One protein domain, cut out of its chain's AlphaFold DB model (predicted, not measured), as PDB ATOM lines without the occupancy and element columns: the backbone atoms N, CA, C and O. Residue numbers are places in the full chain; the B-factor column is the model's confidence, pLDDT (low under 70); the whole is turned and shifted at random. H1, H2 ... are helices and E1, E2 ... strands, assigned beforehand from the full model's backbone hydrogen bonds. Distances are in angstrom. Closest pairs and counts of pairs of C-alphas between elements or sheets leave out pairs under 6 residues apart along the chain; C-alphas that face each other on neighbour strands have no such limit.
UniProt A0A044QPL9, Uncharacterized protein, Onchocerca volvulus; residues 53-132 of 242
ATOM      1  N   GLY A  53     207.234 136.248 187.733       80.42
ATOM      2  CA  GLY A  53     206.885 137.601 188.147       80.42
ATOM      3  C   GLY A  53     205.435 137.928 187.811       80.42
ATOM      4  O   GLY A  53     204.749 137.164 187.128       80.42
ATOM      5  N   ILE A  54     204.967 139.070 188.310       81.81
ATOM      6  CA  ILE A  54     203.610 139.560 188.062       81.81
ATOM      7  C   ILE A  54     203.668 140.923 187.385       81.81
ATOM      8  O   ILE A  54     204.343 141.847 187.846       81.81
ATOM      9  N   TYR A  55     202.887 141.066 186.319       81.00
ATOM     10  CA  TYR A  55     202.605 142.347 185.690       81.00
ATOM     11  C   TYR A  55     201.100 142.476 185.467       81.00
ATOM     12  O   TYR A  55     200.476 141.569 184.923       81.00
ATOM     13  N   GLN A  56     200.506 143.576 185.942       81.21
ATOM     14  CA  GLN A  56     199.052 143.798 185.909       81.21
ATOM     15  C   GLN A  56     198.242 142.571 186.378       81.21
ATOM     16  O   GLN A  56     197.252 142.199 185.753       81.21
ATOM     17  N   GLN A  57     198.689 141.924 187.464       80.63
ATOM     18  CA  GLN A  57     198.035 140.750 188.074       80.63
ATOM     19  C   GLN A  57     198.020 139.496 187.198       80.63
ATOM     20  O   GLN A  57     197.322 138.525 187.485       80.63
ATOM     21  N   LYS A  58     198.798 139.499 186.116       84.33
ATOM     22  CA  LYS A  58     199.028 138.324 185.293       84.33
ATOM     23  C   LYS A  58     200.422 137.787 185.568       84.33
ATOM     24  O   LYS A  58     201.406 138.528 185.608       84.33
ATOM     25  N   LEU A  59     200.467 136.482 185.794       85.61
ATOM     26  CA  LEU A  59     201.682 135.737 186.070       85.61
ATOM     27  C   LEU A  59     202.447 135.487 184.769       85.61
ATOM     28  O   LEU A  59     201.866 135.048 183.779       85.61
ATOM     29  N   PHE A  60     203.755 135.685 184.799       87.64
ATOM     30  CA  PHE A  60     204.669 135.189 183.779       87.64
ATOM     31  C   PHE A  60     205.791 134.400 184.440       87.64
ATOM     32  O   PHE A  60     206.200 134.707 185.559       87.64
ATOM     33  N   CYS A  61     206.288 133.373 183.763       85.96
ATOM     34  CA  CYS A  61     207.321 132.490 184.283       85.96
ATOM     35  C   CYS A  61     208.336 132.121 183.206       85.96
ATOM     36  O   CYS A  61     208.045 132.119 182.013       85.96
ATOM     37  N   LEU A  62     209.522 131.734 183.663       85.36
ATOM     38  CA  LEU A  62     210.629 131.284 182.828       85.36
ATOM     39  C   LEU A  62     210.337 129.992 182.056       85.36
ATOM     40  O   LEU A  62     210.928 129.756 181.009       85.36
ATOM     41  N   THR A  63     209.463 129.137 182.591       84.85
ATOM     42  CA  THR A  63     209.063 127.892 181.935       84.85
ATOM     43  C   THR A  63     207.552 127.705 181.984       84.85
ATOM     44  O   THR A  63     206.906 128.012 182.992       84.85
ATOM     45  N   THR A  64     206.994 127.118 180.927       87.35
ATOM     46  CA  THR A  64     205.580 126.721 180.845       87.35
ATOM     47  C   THR A  64     205.157 125.816 182.000       87.35
ATOM     48  O   THR A  64     204.098 126.020 182.588       87.35
ATOM     49  N   VAL A  65     206.008 124.864 182.399       85.70
ATOM     50  CA  VAL A  65     205.737 123.947 183.523       85.70
ATOM     51  C   VAL A  65     205.551 124.712 184.833       85.70
ATOM     52  O   VAL A  65     204.641 124.419 185.606       85.70
ATOM     53  N   LEU A  66     206.399 125.714 185.081       84.37
ATOM     54  CA  LEU A  66     206.306 126.535 186.282       84.37
ATOM     55  C   LEU A  66     205.068 127.431 186.245       84.37
ATOM     56  O   LEU A  66     204.380 127.558 187.255       84.37
ATOM     57  N   CYS A  67     204.762 127.997 185.078       87.72
ATOM     58  CA  CYS A  67     203.563 128.799 184.879       87.72
ATOM     59  C   CYS A  67     202.296 127.986 185.166       87.72
ATOM     60  O   CYS A  67     201.515 128.371 186.029       87.72
ATOM     61  N   ASN A  68     202.139 126.819 184.534       88.13
ATOM     62  CA  ASN A  68     200.966 125.954 184.699       88.13
ATOM     63  C   ASN A  68     200.796 125.438 186.135       88.13
ATOM     64  O   ASN A  68     199.685 125.145 186.561       88.13
ATOM     65  N   LYS A  69     201.884 125.339 186.906       85.32
ATOM     66  CA  LYS A  69     201.817 124.951 188.321       85.32
ATOM     67  C   LYS A  69     201.172 126.027 189.205       85.32
ATOM     68  O   LYS A  69     200.589 125.693 190.234       85.32
ATOM     69  N   HIS A  70     201.315 127.301 188.843       83.07
ATOM     70  CA  HIS A  70     200.884 128.442 189.660       83.07
ATOM     71  C   HIS A  70     199.712 129.224 189.056       83.07
ATOM     72  O   HIS A  70     199.028 129.953 189.771       83.07
ATOM     73  N   CYS A  71     199.465 129.073 187.760       84.89
ATOM     74  CA  CYS A  71     198.339 129.657 187.058       84.89
ATOM     75  C   CYS A  71     197.147 128.695 187.100       84.89
ATOM     76  O   CYS A  71     197.272 127.520 186.777       84.89
ATOM     77  N   SER A  72     195.963 129.199 187.448       83.64
ATOM     78  CA  SER A  72     194.720 128.414 187.366       83.64
ATOM     79  C   SER A  72     194.215 128.227 185.929       83.64
ATOM     80  O   SER A  72     193.265 127.483 185.702       83.64
ATOM     81  N   ARG A  73     194.796 128.951 184.968       85.03
ATOM     82  CA  ARG A  73     194.469 128.903 183.539       85.03
ATOM     83  C   ARG A  73     195.631 128.284 182.771       85.03
ATOM     84  O   ARG A  73     196.749 128.221 183.268       85.03
ATOM     85  N   GLU A  74     195.366 127.866 181.542       88.30
ATOM     86  CA  GLU A  74     196.430 127.441 180.640       88.30
ATOM     87  C   GLU A  74     197.376 128.612 180.342       88.30
ATOM     88  O   GLU A  74     196.932 129.745 180.106       88.30
ATOM     89  N   CYS A  75     198.681 128.348 180.389       91.79
ATOM     90  CA  CYS A  75     199.685 129.335 180.039       91.79
ATOM     91  C   CYS A  75     200.036 129.281 178.550       91.79
ATOM     92  O   CYS A  75     200.337 128.215 178.017       91.79
ATOM     93  N   SER A  76     200.076 130.439 177.890       92.09
ATOM     94  CA  SER A  76     200.606 130.558 176.531       92.09
ATOM     95  C   SER A  76     202.120 130.726 176.554       92.09
ATOM     96  O   SER A  76     202.642 131.511 177.351       92.09
ATOM     97  N   LYS A  77     202.819 130.055 175.639       91.73
ATOM     98  CA  LYS A  77     204.247 130.286 175.402       91.73
ATOM     99  C   LYS A  77     204.474 131.715 174.900       91.73
ATOM    100  O   LYS A  77     203.718 132.194 174.059       91.73
ATOM    101  N   ILE A  78     205.513 132.364 175.413       90.27
ATOM    102  CA  ILE A  78     205.977 133.686 174.979       90.27
ATOM    103  C   ILE A  78     207.450 133.598 174.575       90.27
ATOM    104  O   ILE A  78     208.171 132.676 174.965       90.27
ATOM    105  N   SER A  79     207.901 134.552 173.776       87.77
ATOM    106  CA  SER A  79     209.305 134.678 173.392       87.77
ATOM    107  C   SER A  79     210.171 135.209 174.540       87.77
ATOM    108  O   SER A  79     209.692 135.778 175.526       87.77
ATOM    109  N   SER A  80     211.486 135.055 174.396       83.41
ATOM    110  CA  SER A  80     212.480 135.633 175.303       83.41
ATOM    111  C   SER A  80     212.363 137.163 175.385       83.41
ATOM    112  O   SER A  80     212.476 137.728 176.474       83.41
ATOM    113  N   PHE A  81     212.085 137.840 174.265       83.07
ATOM    114  CA  PHE A  81     211.919 139.300 174.224       83.07
ATOM    115  C   PHE A  81     210.686 139.760 175.001       83.07
ATOM    116  O   PHE A  81     210.724 140.749 175.728       83.07
ATOM    117  N   GLU A  82     209.595 139.012 174.892       86.78
ATOM    118  CA  GLU A  82     208.348 139.298 175.598       86.78
ATOM    119  C   GLU A  82     208.495 139.086 177.106       86.78
ATOM    120  O   GLU A  82     208.013 139.898 177.899       86.78
ATOM    121  N   LEU A  83     209.245 138.054 177.510       85.69
ATOM    122  CA  LEU A  83     209.645 137.875 178.902       85.69
ATOM    123  C   LEU A  83     210.464 139.076 179.397       85.69
ATOM    124  O   LEU A  83     210.148 139.625 180.452       85.69
ATOM    125  N   LEU A  84     211.482 139.501 178.646       82.35
ATOM    126  CA  LEU A  84     212.320 140.648 179.005       82.35
ATOM    127  C   LEU A  84     211.486 141.927 179.165       82.35
ATOM    128  O   LEU A  84     211.616 142.631 180.167       82.35
ATOM    129  N   ASN A  85     210.565 142.187 178.238       85.35
ATOM    130  CA  ASN A  85     209.667 143.334 178.320       85.35
ATOM    131  C   ASN A  85     208.790 143.287 179.573       85.35
ATOM    132  O   ASN A  85     208.705 144.277 180.300       85.35
ATOM    133  N   LEU A  86     208.186 142.134 179.876       84.59
ATOM    134  CA  LEU A  86     207.399 141.960 181.099       84.59
ATOM    135  C   LEU A  86     208.235 142.203 182.354       84.59
ATOM    136  O   LEU A  86     207.746 142.816 183.299       84.59
ATOM    137  N   GLN A  87     209.500 141.786 182.367       79.37
ATOM    138  CA  GLN A  87     210.392 142.038 183.495       79.37
ATOM    139  C   GLN A  87     210.704 143.510 183.688       79.37
ATOM    140  O   GLN A  87     210.679 143.991 184.819       79.37
ATOM    141  N   ILE A  88     210.978 144.223 182.603       78.41
ATOM    142  CA  ILE A  88     211.269 145.651 182.661       78.41
ATOM    143  C   ILE A  88     210.023 146.435 183.101       78.41
ATOM    144  O   ILE A  88     210.128 147.340 183.923       78.41
ATOM    145  N   LEU A  89     208.839 146.061 182.604       81.66
ATOM    146  CA  LEU A  89     207.571 146.728 182.919       81.66
ATOM    147  C   LEU A  89     207.001 146.341 184.294       81.66
ATOM    148  O   LEU A  89     206.226 147.096 184.886       81.66
ATOM    149  N   SER A  90     207.350 145.163 184.810       77.57
ATOM    150  CA  SER A  90     206.908 144.710 186.127       77.57
ATOM    151  C   SER A  90     207.537 145.531 187.251       77.57
ATOM    152  O   SER A  90     208.754 145.722 187.328       77.57
ATOM    153  N   SER A  91     206.682 146.002 188.163       68.21
ATOM    154  CA  SER A  91     207.129 146.716 189.360       68.21
ATOM    155  C   SER A  91     208.138 145.882 190.147       68.21
ATOM    156  O   SER A  91     208.064 144.652 190.160       68.21
ATOM    157  N   GLU A  92     209.055 146.545 190.852       63.65
ATOM    158  CA  GLU A  92     210.017 145.865 191.723       63.65
ATOM    159  C   GLU A  92     209.310 144.902 192.689       63.65
ATOM    160  O   GLU A  92     209.680 143.740 192.777       63.65
ATOM    161  N   ALA A  93     208.199 145.332 193.301       59.01
ATOM    162  CA  ALA A  93     207.381 144.502 194.184       59.01
ATOM    163  C   ALA A  93     206.781 143.262 193.487       59.01
ATOM    164  O   ALA A  93     206.731 142.190 194.088       59.01
ATOM    165  N   GLY A  94     206.363 143.394 192.223       54.40
ATOM    166  CA  GLY A  94     205.836 142.291 191.406       54.40
ATOM    167  C   GLY A  94     206.905 141.303 190.926       54.40
ATOM    168  O   GLY A  94     206.580 140.156 190.628       54.40
ATOM    169  N   ARG A  95     208.178 141.724 190.886       55.23
ATOM    170  CA  ARG A  95     209.341 140.847 190.648       55.23
ATOM    171  C   ARG A  95     209.860 140.199 191.928       55.23
ATOM    172  O   ARG A  95     210.330 139.068 191.901       55.23
ATOM    173  N   ILE A  96     209.805 140.937 193.036       49.63
ATOM    174  CA  ILE A  96     210.451 140.595 194.308       49.63
ATOM    175  C   ILE A  96     209.534 139.787 195.231       49.63
ATOM    176  O   ILE A  96     210.015 139.341 196.268       49.63
ATOM    177  N   GLN A  97     208.249 139.581 194.898       47.79
ATOM    178  CA  GLN A  97     207.227 139.064 195.821       47.79
ATOM    179  C   GLN A  97     207.717 137.866 196.671       47.79
ATOM    180  O   GLN A  97     207.724 136.711 196.257       47.79
ATOM    181  N   LYS A  98     208.179 138.244 197.874       41.10
ATOM    182  CA  LYS A  98     208.810 137.505 198.976       41.10
ATOM    183  C   LYS A  98     209.397 136.134 198.639       41.10
ATOM    184  O   LYS A  98     208.860 135.092 199.013       41.10
ATOM    185  N   PHE A  99     210.607 136.159 198.085       45.21
ATOM    186  CA  PHE A  99     211.541 135.047 198.231       45.21
ATOM    187  C   PHE A  99     211.876 134.835 199.706       45.21
ATOM    188  O   PHE A  99     212.048 135.789 200.460       45.21
ATOM    189  N   SER A 100     211.895 133.569 200.114       37.77
ATOM    190  CA  SER A 100     212.143 133.125 201.484       37.77
ATOM    191  C   SER A 100     213.273 133.899 202.182       37.77
ATOM    192  O   SER A 100     214.291 134.233 201.580       37.77
ATOM    193  N   VAL A 101     213.082 134.128 203.484       45.07
ATOM    194  CA  VAL A 101     213.832 135.014 204.405       45.07
ATOM    195  C   VAL A 101     215.361 134.789 204.467       45.07
ATOM    196  O   VAL A 101     216.059 135.533 205.143       45.07
ATOM    197  N   PHE A 102     215.936 133.818 203.752       36.50
ATOM    198  CA  PHE A 102     217.289 133.322 204.032       36.50
ATOM    199  C   PHE A 102     218.352 133.533 202.948       36.50
ATOM    200  O   PHE A 102     219.434 132.970 203.068       36.50
ATOM    201  N   THR A 103     218.128 134.351 201.915       31.86
ATOM    202  CA  THR A 103     219.244 134.779 201.040       31.86
ATOM    203  C   THR A 103     219.124 136.255 200.662       31.86
ATOM    204  O   THR A 103     218.083 136.635 200.122       31.86
ATOM    205  N   PRO A 104     220.141 137.096 200.945       30.73
ATOM    206  CA  PRO A 104     220.123 138.505 200.568       30.73
ATOM    207  C   PRO A 104     220.004 138.648 199.045       30.73
ATOM    208  O   PRO A 104     220.632 137.908 198.287       30.73
ATOM    209  N   LEU A 105     219.124 139.565 198.636       34.61
ATOM    210  CA  LEU A 105     218.754 139.874 197.257       34.61
ATOM    211  C   LEU A 105     219.986 140.166 196.391       34.61
ATOM    212  O   LEU A 105     220.729 141.099 196.680       34.61
ATOM    213  N   ASP A 106     220.110 139.462 195.267       39.18
ATOM    214  CA  ASP A 106     220.774 140.033 194.100       39.18
ATOM    215  C   ASP A 106     219.719 140.833 193.328       39.18
ATOM    216  O   ASP A 106     218.851 140.273 192.659       39.18
ATOM    217  N   THR A 107     219.732 142.156 193.455       38.76
ATOM    218  CA  THR A 107     218.834 143.050 192.707       38.76
ATOM    219  C   THR A 107     219.030 142.952 191.188       38.76
ATOM    220  O   THR A 107     218.201 143.465 190.434       38.76
ATOM    221  N   ASN A 108     220.071 142.246 190.728       43.23
ATOM    222  CA  ASN A 108     220.310 141.936 189.321       43.23
ATOM    223  C   ASN A 108     219.533 140.707 188.813       43.23
ATOM    224  O   ASN A 108     219.685 140.355 187.647       43.23
ATOM    225  N   LEU A 109     218.656 140.095 189.627       47.90
ATOM    226  CA  LEU A 109     217.757 138.971 189.287       47.90
ATOM    227  C   LEU A 109     216.684 139.298 188.219       47.90
ATOM    228  O   LEU A 109     215.588 138.730 188.227       47.90
ATOM    229  N   ARG A 110     216.971 140.174 187.246       58.47
ATOM    230  CA  ARG A 110     216.344 140.003 185.931       58.47
ATOM    231  C   ARG A 110     216.676 138.572 185.506       58.47
ATOM    232  O   ARG A 110     217.827 138.150 185.599       58.47
ATOM    233  N   ILE A 111     215.662 137.805 185.107       62.23
ATOM    234  CA  ILE A 111     215.916 136.522 184.438       62.23
ATOM    235  C   ILE A 111     216.854 136.867 183.292       62.23
ATOM    236  O   ILE A 111     216.527 137.704 182.452       62.23
ATOM    237  N   ASN A 112     218.039 136.278 183.320       65.94
ATOM    238  CA  ASN A 112     219.043 136.573 182.330       65.94
ATOM    239  C   ASN A 112     218.516 136.115 180.970       65.94
ATOM    240  O   ASN A 112     218.324 134.922 180.733       65.94
ATOM    241  N   TYR A 113     218.257 137.085 180.100       68.25
ATOM    242  CA  TYR A 113     217.763 136.866 178.748       68.25
ATOM    243  C   TYR A 113     218.634 135.853 177.992       68.25
ATOM    244  O   TYR A 113     218.111 134.925 177.377       68.25
ATOM    245  N   TYR A 114     219.960 135.972 178.130       65.61
ATOM    246  CA  TYR A 114     220.914 135.068 177.495       65.61
ATOM    247  C   TYR A 114     220.792 133.638 178.017       65.61
ATOM    248  O   TYR A 114     220.911 132.700 177.237       65.61
ATOM    249  N   ASP A 115     220.497 133.450 179.307       67.84
ATOM    250  CA  ASP A 115     220.292 132.107 179.850       67.84
ATOM    251  C   ASP A 115     219.039 131.474 179.245       67.84
ATOM    252  O   ASP A 115     219.050 130.286 178.940       67.84
ATOM    253  N   VAL A 116     217.971 132.248 179.027       67.84
ATOM    254  CA  VAL A 116     216.738 131.746 178.398       67.84
ATOM    255  C   VAL A 116     217.008 131.270 176.976       67.84
ATOM    256  O   VAL A 116     216.635 130.149 176.633       67.84
ATOM    257  N   GLU A 117     217.690 132.093 176.176       72.64
ATOM    258  CA  GLU A 117     218.053 131.742 174.801       72.64
ATOM    259  C   GLU A 117     218.990 130.533 174.747       72.64
ATOM    260  O   GLU A 117     218.725 129.578 174.020       72.64
ATOM    261  N   MET A 118     220.057 130.537 175.549       71.15
ATOM    262  CA  MET A 118     221.100 129.508 175.501       71.15
ATOM    263  C   MET A 118     220.623 128.154 176.028       71.15
ATOM    264  O   MET A 118     221.074 127.112 175.555       71.15
ATOM    265  N   THR A 119     219.721 128.144 177.009       76.17
ATOM    266  CA  THR A 119     219.175 126.894 177.566       76.17
ATOM    267  C   THR A 119     217.965 126.371 176.798       76.17
ATOM    268  O   THR A 119     217.531 125.248 177.059       76.17
ATOM    269  N   GLY A 120     217.401 127.164 175.878       77.45
ATOM    270  CA  GLY A 120     216.164 126.818 175.180       77.45
ATOM    271  C   GLY A 120     214.961 126.730 176.120       77.45
ATOM    272  O   GLY A 120     214.025 125.972 175.858       77.45
ATOM    273  N   MET A 121     214.990 127.462 177.239       81.21
ATOM    274  CA  MET A 121     213.834 127.555 178.124       81.21
ATOM    275  C   MET A 121     212.639 128.137 177.360       81.21
ATOM    276  O   MET A 121     212.793 128.904 176.412       81.21
ATOM    277  N   GLU A 122     211.433 127.755 177.775       89.13
ATOM    278  CA  GLU A 122     210.188 128.180 177.137       89.13
ATOM    279  C   GLU A 122     209.408 129.104 178.072       89.13
ATOM    280  O   GLU A 122     208.588 128.619 178.862       89.13
ATOM    281  N   PRO A 123     209.657 130.424 178.022       89.49
ATOM    282  CA  PRO A 123     208.895 131.381 178.796       89.49
ATOM    283  C   PRO A 123     207.404 131.241 178.532       89.49
ATOM    284  O   PRO A 123     206.968 130.945 177.418       89.49
ATOM    285  N   ALA A 124     206.610 131.485 179.564       91.26
ATOM    286  CA  ALA A 124     205.171 131.379 179.461       91.26
ATOM    287  C   ALA A 124     204.462 132.450 180.276       91.26
ATOM    288  O   ALA A 124     204.967 132.956 181.281       91.26
ATOM    289  N   PHE A 125     203.251 132.753 179.839       91.76
ATOM    290  CA  PHE A 125     202.370 133.746 180.415       91.76
ATOM    291  C   PHE A 125     201.035 133.109 180.779       91.76
ATOM    292  O   PHE A 125     200.503 132.302 180.025       91.76
ATOM    293  N   CYS A 126     200.490 133.470 181.931       90.33
ATOM    294  CA  CYS A 126     199.234 132.947 182.447       90.33
ATOM    295  C   CYS A 126     198.044 133.523 181.664       90.33
ATOM    296  O   CYS A 126     197.718 134.711 181.769       90.33
ATOM    297  N   GLY A 127     197.372 132.669 180.887       89.84
ATOM    298  CA  GLY A 127     196.368 133.061 179.900       89.84
ATOM    299  C   GLY A 127     196.972 133.341 178.521       89.84
ATOM    300  O   GLY A 127     198.127 133.033 178.264       89.84
ATOM    301  N   ASN A 128     196.178 133.923 177.619       88.32
ATOM    302  CA  ASN A 128     196.611 134.181 176.248       88.32
ATOM    303  C   ASN A 128     197.348 135.525 176.133       88.32
ATOM    304  O   ASN A 128     196.728 136.591 176.204       88.32
ATOM    305  N   TYR A 129     198.657 135.466 175.905       86.34
ATOM    306  CA  TYR A 129     199.502 136.647 175.757       86.34
ATOM    307  C   TYR A 129     199.163 137.499 174.525       86.34
ATOM    308  O   TYR A 129     199.196 138.720 174.611       86.34
ATOM    309  N   SER A 130     198.687 136.897 173.426       81.62
ATOM    310  CA  SER A 130     198.246 137.651 172.234       81.62
ATOM    311  C   SER A 130     197.090 138.621 172.496       81.62
ATOM    312  O   SER A 130     196.909 139.587 171.764       81.62
ATOM    313  N   THR A 131     196.324 138.380 173.563       80.59
ATOM    314  CA  THR A 131     195.206 139.236 173.995       80.59
ATOM    315  C   THR A 131     195.594 140.203 175.109       80.59
ATOM    316  O   THR A 131     194.741 140.902 175.655       80.59
ATOM    317  N   PHE A 132     196.860 140.195 175.534       81.09
ATOM    318  CA  PHE A 132     197.316 141.033 176.624       81.09
ATOM    319  C   PHE A 132     197.692 142.425 176.124       81.09
ATOM    320  O   PHE A 132     198.609 142.594 175.326       81.09
TER     321      PHE A 132
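What this domain is: This is residues 53 to 132 of the 242 residues of an uncharacterized protein of Onchocerca volvulus (UniProt A0A044QPL9). Look for a small twisted sheet of four short strands sandwiched between two helices, H1 over one face and H2 over the other, with H4 packing on H2 off the sheet. The tiny helix H3 sits by E1, and after it the chain swings out in a wide loop whose residues 98 to 104 stick out from the body. The printed part has 80 residues, with four named helices and four named strands in the order E1 E2 H1 E3 H2 H3 H4 E4. The sheet's order is E1 E2 E4 E3, antiparallel throughout, and the class is mixed, helices and strands. The whole is compact, with a radius of gyration of the C-alphas of 12.3 A and spans of 35 by 28 by 22 A.

Where its parts are: Find C-alpha 53 at (206.885, 137.601, 188.147), where E1 begins, residues 53 to 55. E2 follows at residues 58 to 61, 10.2 A long, then H1 at residues 64 to 70, 10.1 A, and E3 at residues 75 to 77. Go to C-alpha 80 at (212.480, 135.633, 175.303); from there H2 runs to residue 89, 14.3 A. H3 is residues 92 to 96, H4 is residues 113 to 119, 10.1 A, and E4, residues 124 to 126, ends at C-alpha 126, (199.234, 132.947, 182.447).

How they stand to each other: Begin with the hairpin E1 and E2, where N 53 and O 60 are 2.9 A apart, within hydrogen-bond range. E2 and E4 have N 61 and O 124 at 2.8 A, and E4 and E3 have N 125 and O 76 at 2.8 A. E2, H1 and E3 make a split strand-helix-strand unit, two strands running the same way with E4 between them, and its crossover is right-handed. H1 lies over E4 at a height over the sheet of 7.5 A, with the C-alphas of Thr 64 and Ala 124 closest at 4.9 A. H2 is on the opposite face at a height of 9.3 A, making three layers, helices on both faces of the sheet. H3 only grazes the sheet, its closest C-alphas to E1 being Arg 95 and Gly 53, 4.8 A. H4 is not on the sheet; it touches H2, Tyr 113 and Ser 80 having the closest C-alphas at 6.4 A, at a shallow tilt of 31 degrees, opposite ways. In H1, H2, H3 and H4 every O i to N i+4 pair is within hydrogen-bond range.

The domain as a whole: The C-alphas farthest apart are those of Phe 102 and Thr 131, 37.7 A. The printed part has no cut. Look at residues 97 to 112 for the one long link, H3 to H4; the other links are tight. The mean pLDDT of the printed part is 73.6, and residues 91 to 116 are under 70.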